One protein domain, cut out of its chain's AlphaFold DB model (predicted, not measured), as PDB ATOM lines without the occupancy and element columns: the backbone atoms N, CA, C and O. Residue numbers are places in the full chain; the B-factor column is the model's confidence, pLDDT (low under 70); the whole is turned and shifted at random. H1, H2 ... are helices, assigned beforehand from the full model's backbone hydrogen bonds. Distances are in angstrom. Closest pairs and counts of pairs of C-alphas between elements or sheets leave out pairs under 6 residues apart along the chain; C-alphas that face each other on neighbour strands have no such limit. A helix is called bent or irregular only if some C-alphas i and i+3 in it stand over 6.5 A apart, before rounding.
ATOM      1  N   SER A  12      30.087  -9.057 -32.603       78.44
ATOM      2  CA  SER A  12      30.574  -9.961 -31.557       78.44
ATOM      3  C   SER A  12      31.331  -9.206 -30.456       78.44
ATOM      4  O   SER A  12      31.126  -9.496 -29.286       78.44
ATOM      5  N   ALA A  13      32.140  -8.202 -30.815       77.56
ATOM      6  CA  ALA A  13      32.885  -7.372 -29.865       77.56
ATOM      7  C   ALA A  13      31.974  -6.417 -29.071       77.56
ATOM      8  O   ALA A  13      32.254  -6.079 -27.922       77.56
ATOM      9  N   ILE A  14      30.863  -5.984 -29.675       81.50
ATOM     10  CA  ILE A  14      29.848  -5.174 -28.987       81.50
ATOM     11  C   ILE A  14      29.109  -6.042 -27.959       81.50
ATOM     12  O   ILE A  14      28.949  -5.632 -26.810       81.50
ATOM     13  N   ALA A  15      28.712  -7.258 -28.348       83.56
ATOM     14  CA  ALA A  15      28.023  -8.199 -27.468       83.56
ATOM     15  C   ALA A  15      28.880  -8.604 -26.255       83.56
ATOM     16  O   ALA A  15      28.410  -8.526 -25.122       83.56
ATOM     17  N   THR A  16      30.148  -8.965 -26.471       84.25
ATOM     18  CA  THR A  16      31.097  -9.311 -25.393       84.25
ATOM     19  C   THR A  16      31.352  -8.148 -24.452       84.25
ATOM     20  O   THR A  16      31.364  -8.348 -23.244       84.25
ATOM     21  N   SER A  17      31.494  -6.929 -24.964       83.44
ATOM     22  CA  SER A  17      31.729  -5.753 -24.121       83.44
ATOM     23  C   SER A  17      30.503  -5.368 -23.297       83.44
ATOM     24  O   SER A  17      30.635  -4.942 -22.149       83.44
ATOM     25  N   SER A  18      29.308  -5.549 -23.859       85.00
ATOM     26  CA  SER A  18      28.051  -5.364 -23.134       85.00
ATOM     27  C   SER A  18      27.897  -6.401 -22.021       85.00
ATOM     28  O   SER A  18      27.591  -6.034 -20.889       85.00
ATOM     29  N   ALA A  19      28.141  -7.681 -22.322       87.06
ATOM     30  CA  ALA A  19      28.103  -8.750 -21.327       87.06
ATOM     31  C   ALA A  19      29.148  -8.521 -20.230       87.06
ATOM     32  O   ALA A  19      28.817  -8.551 -19.049       87.06
ATOM     33  N   PHE A  20      30.382  -8.193 -20.618       86.81
ATOM     34  CA  PHE A  20      31.452  -7.862 -19.687       86.81
ATOM     35  C   PHE A  20      31.047  -6.717 -18.762       86.81
ATOM     36  O   PHE A  20      31.121  -6.886 -17.554       86.81
ATOM     37  N   SER A  21      30.528  -5.606 -19.298       86.12
ATOM     38  CA  SER A  21      30.110  -4.441 -18.501       86.12
ATOM     39  C   SER A  21      29.115  -4.795 -17.393       86.12
ATOM     40  O   SER A  21      29.239  -4.288 -16.282       86.12
ATOM     41  N   GLU A  22      28.157  -5.683 -17.665       87.75
ATOM     42  CA  GLU A  22      27.213  -6.157 -16.648       87.75
ATOM     43  C   GLU A  22      27.864  -7.134 -15.653       87.75
ATOM     44  O   GLU A  22      27.533  -7.092 -14.472       87.75
ATOM     45  N   LEU A  23      28.848  -7.941 -16.074       85.88
ATOM     46  CA  LEU A  23      29.611  -8.822 -15.177       85.88
ATOM     47  C   LEU A  23      30.502  -8.058 -14.188       85.88
ATOM     48  O   LEU A  23      30.702  -8.533 -13.069       85.88
ATOM     49  N   VAL A  24      31.048  -6.903 -14.583       87.06
ATOM     50  CA  VAL A  24      31.882  -6.057 -13.706       87.06
ATOM     51  C   VAL A  24      31.066  -5.153 -12.784       87.06
ATOM     52  O   VAL A  24      31.565  -4.670 -11.766       87.06
ATOM     53  N   LYS A  25      29.808  -4.882 -13.129       84.50
ATOM     54  CA  LYS A  25      28.967  -3.919 -12.420       84.50
ATOM     55  C   LYS A  25      28.651  -4.407 -11.008       84.50
ATOM     56  O   LYS A  25      28.054  -5.457 -10.811       84.50
ATOM     57  N   GLY A  26      29.034  -3.610 -10.011       81.31
ATOM     58  CA  GLY A  26      28.815  -3.934  -8.598       81.31
ATOM     59  C   GLY A  26      29.867  -4.861  -7.982       81.31
ATOM     60  O   GLY A  26      29.790  -5.114  -6.782       81.31
ATOM     61  N   LYS A  27      30.860  -5.314  -8.758       85.94
ATOM     62  CA  LYS A  27      32.031  -6.034  -8.245       85.94
ATOM     63  C   LYS A  27      33.146  -5.071  -7.848       85.94
ATOM     64  O   LYS A  27      33.226  -3.943  -8.343       85.94
ATOM     65  N   SER A  28      34.019  -5.519  -6.952       87.00
ATOM     66  CA  SER A  28      35.260  -4.805  -6.647       87.00
ATOM     67  C   SER A  28      36.251  -4.891  -7.815       87.00
ATOM     68  O   SER A  28      36.187  -5.806  -8.634       87.00
ATOM     69  N   VAL A  29      37.208  -3.960  -7.886       83.81
ATOM     70  CA  VAL A  29      38.243  -3.950  -8.943       83.81
ATOM     71  C   VAL A  29      39.056  -5.253  -8.963       83.81
ATOM     72  O   VAL A  29      39.447  -5.721 -10.026       83.81
ATOM     73  N   VAL A  30      39.266  -5.876  -7.801       84.44
ATOM     74  CA  VAL A  30      39.999  -7.147  -7.690       84.44
ATOM     75  C   VAL A  30      39.191  -8.300  -8.284       84.44
ATOM     76  O   VAL A  30      39.722  -9.104  -9.041       84.44
ATOM     77  N   GLU A  31      37.891  -8.366  -7.996       84.69
ATOM     78  CA  GLU A  31      37.003  -9.381  -8.581       84.69
ATOM     79  C   GLU A  31      36.802  -9.175 -10.081       84.69
ATOM     80  O   GLU A  31      36.637 -10.138 -10.824       84.69
ATOM     81  N   ALA A  32      36.823  -7.922 -10.526       85.06
ATOM     82  CA  ALA A  32      36.754  -7.559 -11.929       85.06
ATOM     83  C   ALA A  32      37.953  -8.081 -12.732       85.06
ATOM     84  O   ALA A  32      37.767  -8.576 -13.839       85.06
ATOM     85  N   GLN A  33      39.161  -8.018 -12.161       84.25
ATOM     86  CA  GLN A  33      40.389  -8.532 -12.783       84.25
ATOM     87  C   GLN A  33      40.439 -10.061 -12.879       84.25
ATOM     88  O   GLN A  33      41.203 -10.600 -13.671       84.25
ATOM     89  N   LEU A  34      39.643 -10.776 -12.079       86.69
ATOM     90  CA  LEU A  34      39.570 -12.238 -12.147       86.69
ATOM     91  C   LEU A  34      38.699 -12.739 -13.307       86.69
ATOM     92  O   LEU A  34      38.719 -13.934 -13.596       86.69
ATOM     93  N   ILE A  35      37.932 -11.854 -13.953       85.31
ATOM     94  CA  ILE A  35      37.062 -12.211 -15.075       85.31
ATOM     95  C   ILE A  35      37.926 -12.465 -16.307       85.31
ATOM     96  O   ILE A  35      38.605 -11.569 -16.806       85.31
ATOM     97  N   ASN A  36      37.849 -13.682 -16.834       83.94
ATOM     98  CA  ASN A  36      38.547 -14.083 -18.043       83.94
ATOM     99  C   ASN A  36      37.623 -14.049 -19.265       83.94
ATOM    100  O   ASN A  36      36.397 -14.006 -19.169       83.94
ATOM    101  N   ASN A  37      38.227 -14.158 -20.449       83.81
ATOM    102  CA  ASN A  37      37.489 -14.245 -21.710       83.81
ATOM    103  C   ASN A  37      36.481 -15.403 -21.723       83.81
ATOM    104  O   ASN A  37      35.407 -15.266 -22.305       83.81
ATOM    105  N   GLN A  38      36.798 -16.518 -21.058       83.06
ATOM    106  CA  GLN A  38      35.894 -17.662 -20.974       83.06
ATOM    107  C   GLN A  38      34.615 -17.328 -20.198       83.06
ATOM    108  O   GLN A  38      33.535 -17.666 -20.663       83.06
ATOM    109  N   ASP A  39      34.714 -16.575 -19.100       85.81
ATOM    110  CA  ASP A  39      33.547 -16.173 -18.305       85.81
ATOM    111  C   ASP A  39      32.581 -15.295 -19.121       85.81
ATOM    112  O   ASP A  39      31.362 -15.380 -18.980       85.81
ATOM    113  N   ILE A  40      33.121 -14.467 -20.023       84.44
ATOM    114  CA  ILE A  40      32.333 -13.627 -20.936       84.44
ATOM    115  C   ILE A  40      31.665 -14.480 -22.017       84.44
ATOM    116  O   ILE A  40      30.509 -14.248 -22.369       84.44
ATOM    117  N   VAL A  41      32.392 -15.458 -22.561       84.94
ATOM    118  CA  VAL A  41      31.870 -16.393 -23.564       84.94
ATOM    119  C   VAL A  41      30.746 -17.241 -22.971       84.94
ATOM    120  O   VAL A  41      29.705 -17.402 -23.609       84.94
ATOM    121  N   ASP A  42      30.918 -17.712 -21.740       84.50
ATOM    122  CA  ASP A  42      29.915 -18.484 -21.012       84.50
ATOM    123  C   ASP A  42      28.680 -17.622 -20.706       84.50
ATOM    124  O   ASP A  42      27.550 -18.060 -20.928       84.50
ATOM    125  N   ALA A  43      28.876 -16.353 -20.322       84.69
ATOM    126  CA  ALA A  43      27.786 -15.390 -20.142       84.69
ATOM    127  C   ALA A  43      27.003 -15.102 -21.440       84.69
ATOM    128  O   ALA A  43      25.824 -14.758 -21.385       84.69
ATOM    129  N   LEU A  44      27.632 -15.270 -22.607       82.44
ATOM    130  CA  LEU A  44      27.003 -15.140 -23.925       82.44
ATOM    131  C   LEU A  44      26.433 -16.457 -24.478       82.44
ATOM    132  O   LEU A  44      25.960 -16.480 -25.614       82.44
ATOM    133  N   HIS A  45      26.452 -17.537 -23.690       80.75
ATOM    134  CA  HIS A  45      26.016 -18.884 -24.083       80.75
ATOM    135  C   HIS A  45      26.841 -19.482 -25.238       80.75
ATOM    136  O   HIS A  45      26.355 -20.316 -26.006       80.75
ATOM    137  N   GLY A  46      28.107 -19.078 -25.337       77.44
ATOM    138  CA  GLY A  46      29.066 -19.599 -26.298       77.44
ATOM    139  C   GLY A  46      29.374 -18.642 -27.446       77.44
ATOM    140  O   GLY A  46      28.538 -17.893 -27.948       77.44
ATOM    141  N   LEU A  47      30.621 -18.713 -27.901       74.88
ATOM    142  CA  LEU A  47      31.140 -18.016 -29.069       74.88
ATOM    143  C   LEU A  47      32.017 -19.014 -29.837       74.88
ATOM    144  O   LEU A  47      32.747 -19.782 -29.210       74.88
ATOM    145  N   PRO A  48      31.995 -19.023 -31.181       77.31
ATOM    146  CA  PRO A  48      32.923 -19.843 -31.949       77.31
ATOM    147  C   PRO A  48      34.374 -19.460 -31.628       77.31
ATOM    148  O   PRO A  48      34.722 -18.276 -31.625       77.31
ATOM    149  N   GLU A  49      35.219 -20.467 -31.404       73.12
ATOM    150  CA  GLU A  49      36.590 -20.351 -30.874       73.12
ATOM    151  C   GLU A  49      37.460 -19.345 -31.653       73.12
ATOM    152  O   GLU A  49      38.164 -18.514 -31.083       73.12
ATOM    153  N   GLN A  50      37.296 -19.318 -32.978       72.56
ATOM    154  CA  GLN A  50      37.999 -18.407 -33.889       72.56
ATOM    155  C   GLN A  50      37.708 -16.920 -33.622       72.56
ATOM    156  O   GLN A  50      38.515 -16.060 -33.975       72.56
ATOM    157  N   LYS A  51      36.559 -16.597 -33.014       71.75
ATOM    158  CA  LYS A  51      36.126 -15.218 -32.746       71.75
ATOM    159  C   LYS A  51      36.348 -14.772 -31.309       71.75
ATOM    160  O   LYS A  51      36.157 -13.587 -31.044       71.75
ATOM    161  N   ILE A  52      36.776 -15.650 -30.402       74.69
ATOM    162  CA  ILE A  52      36.990 -15.296 -28.991       74.69
ATOM    163  C   ILE A  52      38.077 -14.222 -28.874       74.69
ATOM    164  O   ILE A  52      37.832 -13.179 -28.270       74.69
ATOM    165  N   HIS A  53      39.223 -14.408 -29.540       69.50
ATOM    166  CA  HIS A  53      40.342 -13.459 -29.463       69.50
ATOM    167  C   HIS A  53      40.006 -12.077 -30.057       69.50
ATOM    168  O   HIS A  53      40.398 -11.059 -29.502       69.50
ATOM    169  N   CYS A  54      39.243 -12.020 -31.160       66.19
ATOM    170  CA  CYS A  54      38.861 -10.748 -31.787       66.19
ATOM    171  C   CYS A  54      37.728 -10.031 -31.048       66.19
ATOM    172  O   CYS A  54      37.533  -8.832 -31.231       66.19
ATOM    173  N   SER A  55      36.915 -10.776 -30.296       69.69
ATOM    174  CA  SER A  55      35.700 -10.243 -29.679       69.69
ATOM    175  C   SER A  55      35.923  -9.866 -28.219       69.69
ATOM    176  O   SER A  55      35.275  -8.947 -27.735       69.69
ATOM    177  N   CYS A  56      36.855 -10.500 -27.508       70.75
ATOM    178  CA  CYS A  56      37.062 -10.266 -26.074       70.75
ATOM    179  C   CYS A  56      38.114  -9.186 -25.764       70.75
ATOM    180  O   CYS A  56      38.827  -9.275 -24.773       70.75
ATOM    181  N   MET A  57      38.179  -8.118 -26.567       78.75
ATOM    182  CA  MET A  57      39.056  -6.968 -26.277       78.75
ATOM    183  C   MET A  57      38.632  -6.171 -25.030       78.75
ATOM    184  O   MET A  57      39.387  -5.333 -24.542       78.75
ATOM    185  N   ALA A  58      37.424  -6.413 -24.512       79.19
ATOM    186  CA  ALA A  58      36.883  -5.723 -23.346       79.19
ATOM    187  C   ALA A  58      37.719  -5.942 -22.073       79.19
ATOM    188  O   ALA A  58      37.889  -4.997 -21.306       79.19
ATOM    189  N   VAL A  59      38.277  -7.144 -21.879       82.12
ATOM    190  CA  VAL A  59      39.114  -7.471 -20.708       82.12
ATOM    191  C   VAL A  59      40.419  -6.684 -20.752       82.12
ATOM    192  O   VAL A  59      40.743  -5.963 -19.815       82.12
ATOM    193  N   GLU A  60      41.114  -6.710 -21.892       83.06
ATOM    194  CA  GLU A  60      42.352  -5.944 -22.072       83.06
ATOM    195  C   GLU A  60      42.126  -4.432 -21.930       83.06
ATOM    196  O   GLU A  60      42.954  -3.713 -21.363       83.06
ATOM    197  N   ALA A  61      41.003  -3.929 -22.450       83.31
ATOM    198  CA  ALA A  61      40.629  -2.528 -22.306       83.31
ATOM    199  C   ALA A  61      40.350  -2.164 -20.841       83.31
ATOM    200  O   ALA A  61      40.732  -1.080 -20.398       83.31
ATOM    201  N   PHE A  62      39.721  -3.066 -20.086       84.25
ATOM    202  CA  PHE A  62      39.453  -2.880 -18.666       84.25
ATOM    203  C   PHE A  62      40.737  -2.847 -17.839       84.25
ATOM    204  O   PHE A  62      40.917  -1.915 -17.059       84.25
ATOM    205  N   ASP A  63      41.665  -3.777 -18.065       84.88
ATOM    206  CA  ASP A  63      42.956  -3.789 -17.368       84.88
ATOM    207  C   ASP A  63      43.720  -2.483 -17.587       84.88
ATOM    208  O   ASP A  63      44.213  -1.865 -16.640       84.88
ATOM    209  N   ARG A  64      43.747  -1.996 -18.833       84.81
ATOM    210  CA  ARG A  64      44.345  -0.694 -19.157       84.81
ATOM    211  C   ARG A  64      43.626   0.459 -18.470       84.81
ATOM    212  O   ARG A  64      44.294   1.367 -17.986       84.81
ATOM    213  N   ALA A  65      42.297   0.433 -18.408       84.06
ATOM    214  CA  ALA A  65      41.519   1.466 -17.733       84.06
ATOM    215  C   ALA A  65      41.774   1.483 -16.216       84.06
ATOM    216  O   ALA A  65      41.871   2.559 -15.629       84.06
ATOM    217  N   VAL A  66      41.934   0.316 -15.583       85.12
ATOM    218  CA  VAL A  66      42.301   0.215 -14.163       85.12
ATOM    219  C   VAL A  66      43.704   0.770 -13.933       85.12
ATOM    220  O   VAL A  66      43.899   1.564 -13.015       85.12
ATOM    221  N   ILE A  67      44.671   0.408 -14.780       84.94
ATOM    222  CA  ILE A  67      46.038   0.940 -14.709       84.94
ATOM    223  C   ILE A  67      46.032   2.465 -14.872       84.94
ATOM    224  O   ILE A  67      46.631   3.163 -14.058       84.94
ATOM    225  N   ASP A  68      45.323   2.993 -15.874       84.00
ATOM    226  CA  ASP A  68      45.184   4.437 -16.095       84.00
ATOM    227  C   ASP A  68      44.528   5.135 -14.897       84.00
ATOM    228  O   ASP A  68      44.998   6.184 -14.465       84.00
ATOM    229  N   TRP A  69      43.498   4.532 -14.295       82.44
ATOM    230  CA  TRP A  69      42.861   5.059 -13.088       82.44
ATOM    231  C   TRP A  69      43.835   5.129 -11.904       82.44
ATOM    232  O   TRP A  69      43.908   6.159 -11.231       82.44
ATOM    233  N   VAL A  70      44.636   4.084 -11.675       83.44
ATOM    234  CA  VAL A  70      45.670   4.078 -10.624       83.44
ATOM    235  C   VAL A  70      46.742   5.131 -10.907       83.44
ATOM    236  O   VAL A  70      47.086   5.912 -10.020       83.44
ATOM    237  N   ILE A  71      47.240   5.206 -12.144       80.81
ATOM    238  CA  ILE A  71      48.254   6.190 -12.545       80.81
ATOM    239  C   ILE A  71      47.718   7.612 -12.375       80.81
ATOM    240  O   ILE A  71      48.415   8.447 -11.805       80.81
ATOM    241  N   LYS A  72      46.478   7.889 -12.793       79.88
ATOM    242  CA  LYS A  72      45.818   9.186 -12.584       79.88
ATOM    243  C   LYS A  72      45.610   9.506 -11.116       79.88
ATOM    244  O   LYS A  72      45.759  10.657 -10.738       79.88
ATOM    245  N   SER A  73      45.325   8.516 -10.275       75.56
ATOM    246  CA  SER A  73      45.227   8.725  -8.824       75.56
ATOM    247  C   SER A  73      46.560   9.222  -8.241       75.56
ATOM    248  O   SER A  73      46.586  10.106  -7.387       75.56
ATOM    249  N   ILE A  74      47.682   8.711  -8.760       72.88
ATOM    250  CA  ILE A  74      49.038   9.133  -8.378       72.88
ATOM    251  C   ILE A  74      49.412  10.482  -9.022       72.88
ATOM    252  O   ILE A  74      50.048  11.310  -8.374       72.88
ATOM    253  N   HIS A  75      49.025  10.726 -10.279       65.81
ATOM    254  CA  HIS A  75      49.332  11.971 -10.996       65.81
ATOM    255  C   HIS A  75      48.507  13.163 -10.509       65.81
ATOM    256  O   HIS A  75      49.087  14.225 -10.325       65.81
ATOM    257  N   ASN A  76      47.218  12.977 -10.203       59.56
ATOM    258  CA  ASN A  76      46.408  13.993  -9.525       59.56
ATOM    259  C   ASN A  76      47.076  14.396  -8.216       59.56
ATOM    260  O   ASN A  76      47.215  15.574  -7.953       59.56
ATOM    261  N   SER A  77      47.624  13.439  -7.459       56.78
ATOM    262  CA  SER A  77      48.376  13.775  -6.247       56.78
ATOM    263  C   SER A  77      49.592  14.666  -6.545       56.78
ATOM    264  O   SER A  77      49.912  15.526  -5.737       56.78
ATOM    265  N   LYS A  78      50.269  14.505  -7.693       58.78
ATOM    266  CA  LYS A  78      51.379  15.378  -8.109       58.78
ATOM    267  C   LYS A  78      50.913  16.754  -8.579       58.78
ATOM    268  O   LYS A  78      51.482  17.726  -8.111       58.78
ATOM    269  N   GLU A  79      49.907  16.845  -9.446       59.75
ATOM    270  CA  GLU A  79      49.351  18.132  -9.900       59.75
ATOM    271  C   GLU A  79      48.702  18.903  -8.734       59.75
ATOM    272  O   GLU A  79      48.871  20.116  -8.625       59.75
ATOM    273  N   ASP A  80      48.070  18.200  -7.788       57.28
ATOM    274  CA  ASP A  80      47.529  18.762  -6.548       57.28
ATOM    275  C   ASP A  80      48.656  19.232  -5.602       57.28
ATOM    276  O   ASP A  80      48.566  20.325  -5.044       57.28
ATOM    277  N   LEU A  81      49.754  18.476  -5.457       55.66
ATOM    278  CA  LEU A  81      50.931  18.878  -4.661       55.66
ATOM    279  C   LEU A  81      51.710  20.045  -5.294       55.66
ATOM    280  O   LEU A  81      52.182  20.929  -4.576       55.66
ATOM    281  N   GLU A  82      51.815  20.077  -6.623       61.06
ATOM    282  CA  GLU A  82      52.454  21.155  -7.385       61.06
ATOM    283  C   GLU A  82      51.588  22.430  -7.350       61.06
ATOM    284  O   GLU A  82      52.116  23.530  -7.184       61.06
ATOM    285  N   SER A  83      50.253  22.292  -7.363       58.97
ATOM    286  CA  SER A  83      49.310  23.407  -7.164       58.97
ATOM    287  C   SER A  83      49.279  23.952  -5.726       58.97
ATOM    288  O   SER A  83      48.924  25.113  -5.517       58.97
ATOM    289  N   LEU A  84      49.705  23.151  -4.741       60.75
ATOM    290  CA  LEU A  84      49.910  23.562  -3.345       60.75
ATOM    291  C   LEU A  84      51.310  24.153  -3.085       60.75
ATOM    292  O   LEU A  84      51.593  24.577  -1.963       60.75
ATOM    293  N   GLY A  85      52.174  24.228  -4.104       47.44
ATOM    294  CA  GLY A  85      53.458  24.932  -4.048       47.44
ATOM    295  C   GLY A  85      54.518  24.290  -3.147       47.44
ATOM    296  O   GLY A  85      55.420  24.990  -2.684       47.44
TER     297      GLY A  85
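AT A GLANCE: This is residues 12 to 85 of the 88 residues of the protein "NifU-like protein" of Pelotomaculum sp. PtaB.Bin104 (UniProt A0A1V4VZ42). A small head of four short helices, H1 to H4, has one long helix, H5, leaving it as a handle, and residues 67 to 85 stick out from the head. H1 lies along one side of the head and touches the four other helices, H4 near its first residues, H2 near its last, and H3 and the first residues of H5 between. The printed part has 74 residues, with five named helices in the order H1, H2, H3, H4, H5 and no named strand, and its class is all helix. The whole is loose, with a radius of gyration of the C-alphas of 16.2 A, and spans 56 by 23 by 16 A, its length made by the handle.

IN THESE COORDINATES: H1 is residues 12 to 24, 18.3 A from first to last C-alpha, beginning at C-alpha 12 at (30.574, -9.961, -31.557). H2, residues 29 to 33, measures 6.4 A, and H3, residues 37 to 43, measures 9.9 A. H4, residues 49 to 55, measures 10.2 A and is irregular: C-alphas 50 and 53 are 7.0 A apart. H5, residues 57 to 83, measures 37.3 A, from C-alpha 57 at (39.056, -6.968, -26.277) to C-alpha 83 at (49.310, 23.407, -7.164).

HOW THE PARTS SIT: H1 is the hub and touches the four other helices. With residues 12 to 16 alone it touches H4, about perpendicular at 73 degrees; their closest C-alphas, of Ala 13 and Ser 55, are 4.0 A apart. H3 touches H1, about perpendicular at 84 degrees, with the C-alphas of Phe 20 and Ile 40 closest at 6.0 A. H5 touches H1 with residues 57 to 59 alone, the same way at a steep tilt of 57 degrees; the closest C-alphas are those of Ser 17 and Ala 58, 5.2 A. H1 and H2 only just touch, with 3 pairs of C-alphas within 8 A, and only at the corner by their link; the closest are Val 24 and Ala 32, 5.4 A. H3 and H4 are close but not clearly touching, with the C-alphas of Asn 37 and Ile 52 closest at 7.4 A. H2 and H4 are apart, and H4 and H5 meet only through their link. In H1, H2, H3 and H5 every O i to N i+4 pair is within hydrogen-bond range; in H4 1 of 3 is, beside 3 of 4 O i to N i+3 pairs.

THE WHOLE: The C-alphas of Pro 48 and Gly 85, the two farthest apart, are 56.6 A from each other. Without residues 67 to 85, which stand free, the body spans 29 by 20 by 16 A. The printed part has no cut, and its four links between helices are tight. Mean pLDDT of the printed part is 78.1; residues 53 to 55 and 75 to 85 are under 70.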